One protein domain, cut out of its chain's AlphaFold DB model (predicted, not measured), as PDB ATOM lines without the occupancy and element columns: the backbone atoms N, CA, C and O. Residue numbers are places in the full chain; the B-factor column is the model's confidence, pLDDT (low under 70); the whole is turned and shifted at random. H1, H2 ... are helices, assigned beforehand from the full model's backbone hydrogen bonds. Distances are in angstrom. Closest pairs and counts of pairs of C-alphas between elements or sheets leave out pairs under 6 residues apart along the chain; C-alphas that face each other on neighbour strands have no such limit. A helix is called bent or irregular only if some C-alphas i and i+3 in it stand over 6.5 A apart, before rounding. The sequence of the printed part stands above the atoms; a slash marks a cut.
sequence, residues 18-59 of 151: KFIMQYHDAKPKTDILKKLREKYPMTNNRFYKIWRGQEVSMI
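Overview. This is residues 18 to 59 of the 151 residues of an uncharacterized protein of Gigaspora rosea (UniProt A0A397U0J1). Three short helices, H1, H2 and H3, are set as a triangle, their centres 11.0 to 12.2 A from each other; the longest, H2, stands about perpendicular to H3, and the single turn of H1 sits by the end of H3 and near H2. A tail, residues 52 to 59, leaves the far end of H3, and its last residue, Ile 59, and Pro 28, just before H2, are the two extremes of the printed part. There are 42 residues with three named helices, in the order H1, H2, H3 along the chain, and no named strand; the class is all helix, with 23 of the printed residues in named helices. The whole is compact, with a radius of gyration of the C-alphas of 9.8 A, and rounded, with spans of 27 by 21 by 16 A.

Arrangement. The printed part begins with H1, residues 18 to 21. A short link of 7 residues, Gln 22 to Pro 28, joins it to H2, residues 29 to 39. H1 and H2 are close but not clearly touching, with 1 pair of C-alphas within 8 A. The closest C-alphas of the two are those of Ile 20 and Leu 36, 7.4 A apart, and their centres are 12.2 A apart. After H2, a tight link of 4 residues, Tyr 40 to Thr 43, leads to H3, residues 44 to 51. H2 and H3 are close but not clearly touching, with 2 pairs of C-alphas within 8 A. Their closest C-alphas are those of Leu 33 and Asn 44, 7.0 A apart. The lines of H2 and H3 stand about perpendicular, at 82 degrees, and their centres are 11.6 A apart. H1 and H3 touch, with 5 pairs of C-alphas within 8 A. The closest C-alphas of H1 and H3 are those of Met 21 and Trp 51, 5.9 A apart, and the two centres are 11.0 A apart. In H2 and H3 every pair of O of residue i and N of residue i+4 is within hydrogen-bond range. H1 is too short for such a pair, and its 1 pair of O of residue i and N of residue i+3 is within range.

Along the chain. H1 runs from Lys 18 to Met 21, beginning at C-alpha 18 at (160.897, 205.257, 185.071). H2 is the longest helix, with 11 residues from Lys 29 to Lys 39, and measures 15.5 A from first to last C-alpha. It starts at C-alpha 29 at (146.034, 197.070, 185.106) and ends at C-alpha 39 at (157.655, 196.374, 174.881). H3 has 8 residues, Asn 44 to Trp 51, and measures 10.7 A from first to last C-alpha. It ends at C-alpha 51 at (156.107, 198.891, 191.175). No helix is bent or irregular.

Size, cuts and confidence. The printed part has 42 residues, 18 to 59, and no cut; it comes from a full chain of 151 residues. The two C-alphas farthest apart are those of Pro 28 and Ile 59, at 28.0 A. The C-alphas of the first and last printed residues, Lys 18 and Ile 59, are 11.8 A apart. Neither of the two links between the helices is long: H1 to H2 is short and H2 to H3 is tight. The mean pLDDT of the printed part is 89.9. Four residues, 56 to 59, at the end of the printed part, are under 70, and there the model's confidence is low.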
ATOM      1  N   LYS A  18     161.728 204.043 184.973       92.06
ATOM      2  CA  LYS A  18     160.897 205.257 185.071       92.06
ATOM      3  C   LYS A  18     159.618 205.130 184.242       92.06
ATOM      4  O   LYS A  18     158.530 205.391 184.752       92.06
ATOM      5  N   PHE A  19     159.735 204.661 183.000       94.06
ATOM      6  CA  PHE A  19     158.594 204.441 182.111       94.06
ATOM      7  C   PHE A  19     157.597 203.423 182.681       94.06
ATOM      8  O   PHE A  19     156.392 203.661 182.678       94.06
ATOM      9  N   ILE A  20     158.079 202.297 183.213       94.44
ATOM     10  CA  ILE A  20     157.227 201.292 183.864       94.44
ATOM     11  C   ILE A  20     156.566 201.882 185.118       94.44
ATOM     12  O   ILE A  20     155.373 201.659 185.345       94.44
ATOM     13  N   MET A  21     157.315 202.642 185.923       93.88
ATOM     14  CA  MET A  21     156.830 203.226 187.174       93.88
ATOM     15  C   MET A  21     155.722 204.260 186.957       93.88
ATOM     16  O   MET A  21     154.810 204.341 187.772       93.88
ATOM     17  N   GLN A  22     155.728 204.976 185.828       94.31
ATOM     18  CA  GLN A  22     154.673 205.934 185.471       94.31
ATOM     19  C   GLN A  22     153.266 205.309 185.474       94.31
ATOM     20  O   GLN A  22     152.275 205.991 185.723       94.31
ATOM     21  N   TYR A  23     153.164 203.999 185.235       95.06
ATOM     22  CA  TYR A  23     151.893 203.278 185.215       95.06
ATOM     23  C   TYR A  23     151.495 202.647 186.561       95.06
ATOM     24  O   TYR A  23     150.553 201.855 186.597       95.06
ATOM     25  N   HIS A  24     152.186 202.969 187.659       93.06
ATOM     26  CA  HIS A  24     151.952 202.381 188.984       93.06
ATOM     27  C   HIS A  24     150.476 202.455 189.424       93.06
ATOM     28  O   HIS A  24     149.866 201.434 189.777       93.06
ATOM     29  N   ASP A  25     149.892 203.651 189.328       94.06
ATOM     30  CA  ASP A  25     148.520 203.943 189.765       94.06
ATOM     31  C   ASP A  25     147.491 203.900 188.632       94.06
ATOM     32  O   ASP A  25     146.285 204.027 188.863       94.06
ATOM     33  N   ALA A  26     147.949 203.669 187.401       94.75
ATOM     34  CA  ALA A  26     147.084 203.639 186.239       94.75
ATOM     35  C   ALA A  26     146.174 202.391 186.246       94.75
ATOM     36  O   ALA A  26     146.531 201.296 186.706       94.75
ATOM     37  N   LYS A  27     144.953 202.558 185.728       94.25
ATOM     38  CA  LYS A  27     143.920 201.517 185.627       94.25
ATOM     39  C   LYS A  27     143.266 201.578 184.235       94.25
ATOM     40  O   LYS A  27     143.154 202.675 183.697       94.25
ATOM     41  N   PRO A  28     142.799 200.446 183.676       94.94
ATOM     42  CA  PRO A  28     142.865 199.092 184.227       94.94
ATOM     43  C   PRO A  28     144.262 198.461 184.081       94.94
ATOM     44  O   PRO A  28     144.940 198.609 183.066       94.94
ATOM     45  N   LYS A  29     144.694 197.696 185.095       94.44
ATOM     46  CA  LYS A  29     146.034 197.070 185.106       94.44
ATOM     47  C   LYS A  29     146.240 196.049 183.986       94.44
ATOM     48  O   LYS A  29     147.376 195.797 183.603       94.44
ATOM     49  N   THR A  30     145.168 195.451 183.476       95.06
ATOM     50  CA  THR A  30     145.219 194.454 182.398       95.06
ATOM     51  C   THR A  30     145.807 195.033 181.118       95.06
ATOM     52  O   THR A  30     146.710 194.433 180.537       95.06
ATOM     53  N   ASP A  31     145.353 196.218 180.728       96.12
ATOM     54  CA  ASP A  31     145.697 196.824 179.441       96.12
ATOM     55  C   ASP A  31     147.103 197.415 179.493       96.12
ATOM     56  O   ASP A  31     147.907 197.237 178.578       96.12
ATOM     57  N   ILE A  32     147.443 198.011 180.635       96.56
ATOM     58  CA  ILE A  32     148.793 198.477 180.950       96.56
ATOM     59  C   ILE A  32     149.783 197.317 180.875       96.56
ATOM     60  O   ILE A  32     150.795 197.416 180.189       96.56
ATOM     61  N   LEU A  33     149.496 196.198 181.547       96.06
ATOM     62  CA  LEU A  33     150.381 195.033 181.524       96.06
ATOM     63  C   LEU A  33     150.493 194.425 180.126       96.06
ATOM     64  O   LEU A  33     151.561 193.924 179.782       96.06
ATOM     65  N   LYS A  34     149.429 194.476 179.314       95.94
ATOM     66  CA  LYS A  34     149.475 194.047 177.911       95.94
ATOM     67  C   LYS A  34     150.459 194.910 177.114       95.94
ATOM     68  O   LYS A  34     151.376 194.355 176.515       95.94
ATOM     69  N   LYS A  35     150.332 196.239 177.194       95.56
ATOM     70  CA  LYS A  35     151.233 197.200 176.531       95.56
ATOM     71  C   LYS A  35     152.680 197.060 177.010       95.56
ATOM     72  O   LYS A  35     153.615 197.070 176.216       95.56
ATOM     73  N   LEU A  36     152.877 196.909 178.317       95.44
ATOM     74  CA  LEU A  36     154.209 196.754 178.890       95.44
ATOM     75  C   LEU A  36     154.864 195.433 178.481       95.44
ATOM     76  O   LEU A  36     156.068 195.418 178.262       95.44
ATOM     77  N   ARG A  37     154.101 194.342 178.348       95.06
ATOM     78  CA  ARG A  37     154.630 193.039 177.915       95.06
ATOM     79  C   ARG A  37     155.050 193.031 176.448       95.06
ATOM     80  O   ARG A  37     155.986 192.323 176.098       95.06
ATOM     81  N   GLU A  38     154.354 193.797 175.616       94.12
ATOM     82  CA  GLU A  38     154.712 193.978 174.211       94.12
ATOM     83  C   GLU A  38     156.085 194.645 174.071       94.12
ATOM     84  O   GLU A  38     156.919 194.176 173.303       94.12
ATOM     85  N   LYS A  39     156.358 195.680 174.878       94.69
ATOM     86  CA  LYS A  39     157.655 196.374 174.881       94.69
ATOM     87  C   LYS A  39     158.746 195.614 175.643       94.69
ATOM     88  O   LYS A  39     159.893 195.581 175.214       94.69
ATOM     89  N   TYR A  40     158.397 195.013 176.779       93.81
ATOM     90  CA  TYR A  40     159.319 194.311 177.668       93.81
ATOM     91  C   TYR A  40     158.822 192.876 177.880       93.81
ATOM     92  O   TYR A  40     157.925 192.660 178.706       93.81
ATOM     93  N   PRO A  41     159.392 191.878 177.179       91.06
ATOM     94  CA  PRO A  41     158.935 190.494 177.252       91.06
ATOM     95  C   PRO A  41     159.338 189.857 178.590       91.06
ATOM     96  O   PRO A  41     160.296 189.097 178.700       91.06
ATOM     97  N   MET A  42     158.596 190.185 179.648       91.25
ATOM     98  CA  MET A  42     158.821 189.690 181.001       91.25
ATOM     99  C   MET A  42     157.514 189.382 181.737       91.25
ATOM    100  O   MET A  42     156.410 189.713 181.304       91.25
ATOM    101  N   THR A  43     157.635 188.687 182.868       92.38
ATOM    102  CA  THR A  43     156.470 188.225 183.631       92.38
ATOM    103  C   THR A  43     155.769 189.366 184.376       92.38
ATOM    104  O   THR A  43     156.414 190.278 184.887       92.38
ATOM    105  N   ASN A  44     154.445 189.258 184.546       93.81
ATOM    106  CA  ASN A  44     153.647 190.198 185.352       93.81
ATOM    107  C   ASN A  44     154.203 190.388 186.769       93.81
ATOM    108  O   ASN A  44     154.195 191.493 187.298       93.81
ATOM    109  N   ASN A  45     154.711 189.310 187.372       92.62
ATOM    110  CA  ASN A  45     155.332 189.350 188.694       92.62
ATOM    111  C   ASN A  45     156.470 190.380 188.740       92.62
ATOM    112  O   ASN A  45     156.541 191.168 189.678       92.62
ATOM    113  N   ARG A  46     157.298 190.430 187.692       91.81
ATOM    114  CA  ARG A  46     158.408 191.375 187.595       91.81
ATOM    115  C   ARG A  46     157.931 192.827 187.560       91.81
ATOM    116  O   ARG A  46     158.389 193.625 188.366       91.81
ATOM    117  N   PHE A  47     156.923 193.151 186.746       93.69
ATOM    118  CA  PHE A  47     156.304 194.485 186.760       93.69
ATOM    119  C   PHE A  47     155.796 194.878 188.156       93.69
ATOM    120  O   PHE A  47     156.052 195.984 188.623       93.69
ATOM    121  N   TYR A  48     155.147 193.955 188.875       94.00
ATOM    122  CA  TYR A  48     154.700 194.223 190.244       94.00
ATOM    123  C   TYR A  48     155.847 194.416 191.238       94.00
ATOM    124  O   TYR A  48     155.710 195.218 192.158       94.00
ATOM    125  N   LYS A  49     156.963 193.698 191.085       91.88
ATOM    126  CA  LYS A  49     158.161 193.900 191.913       91.88
ATOM    127  C   LYS A  49     158.777 195.271 191.681       91.88
ATOM    128  O   LYS A  49     159.143 195.929 192.651       91.88
ATOM    129  N   ILE A  50     158.835 195.706 190.423       91.88
ATOM    130  CA  ILE A  50     159.284 197.048 190.047       91.88
ATOM    131  C   ILE A  50     158.400 198.093 190.719       91.88
ATOM    132  O   ILE A  50     158.909 198.906 191.476       91.88
ATOM    133  N   TRP A  51     157.082 197.996 190.546       93.31
ATOM    134  CA  TRP A  51     156.107 198.891 191.175       93.31
ATOM    135  C   TRP A  51     156.174 198.926 192.707       93.31
ATOM    136  O   TRP A  51     155.846 199.937 193.308       93.31
ATOM    137  N   ARG A  52     156.624 197.845 193.353       91.31
ATOM    138  CA  ARG A  52     156.834 197.783 194.810       91.31
ATOM    139  C   ARG A  52     158.226 198.246 195.258       91.31
ATOM    140  O   ARG A  52     158.550 198.085 196.430       91.31
ATOM    141  N   GLY A  53     159.079 198.712 194.345       87.56
ATOM    142  CA  GLY A  53     160.464 199.099 194.644       87.56
ATOM    143  C   GLY A  53     161.405 197.928 194.964       87.56
ATOM    144  O   GLY A  53     162.540 198.139 195.388       87.56
ATOM    145  N   GLN A  54     160.976 196.682 194.744       86.00
ATOM    146  CA  GLN A  54     161.768 195.489 195.074       86.00
ATOM    147  C   GLN A  54     162.932 195.252 194.101       86.00
ATOM    148  O   GLN A  54     163.864 194.538 194.451       86.00
ATOM    149  N   GLU A  55     162.875 195.826 192.896       80.25
ATOM    150  CA  GLU A  55     163.974 195.781 191.913       80.25
ATOM    151  C   GLU A  55     164.734 197.111 191.810       80.25
ATOM    152  O   GLU A  55     165.938 197.103 191.582       80.25
ATOM    153  N   VAL A  56     164.068 198.255 192.016       65.06
ATOM    154  CA  VAL A  56     164.688 199.588 191.853       65.06
ATOM    155  C   VAL A  56     165.570 199.972 193.040       65.06
ATOM    156  O   VAL A  56     166.582 200.635 192.835       65.06
ATOM    157  N   SER A  57     165.288 199.467 194.250       58.16
ATOM    158  CA  SER A  57     166.211 199.606 195.393       58.16
ATOM    159  C   SER A  57     167.562 198.915 195.174       58.16
ATOM    160  O   SER A  57     168.441 199.015 196.013       58.16
ATOM    161  N   MET A  58     167.791 198.235 194.050       54.75
ATOM    162  CA  MET A  58     169.153 197.870 193.670       54.75
ATOM    163  C   MET A  58     169.875 199.038 192.987       54.75
ATOM    164  O   MET A  58     171.037 199.274 193.268       54.75
ATOM    165  N   ILE A  59     169.217 199.811 192.126       56.00
ATOM    166  CA  ILE A  59     169.899 200.747 191.214       56.00
ATOM    167  C   ILE A  59     170.360 202.023 191.931       56.00
ATOM    168  O   ILE A  59     171.451 202.510 191.654       56.00
TER     169      ILE A  59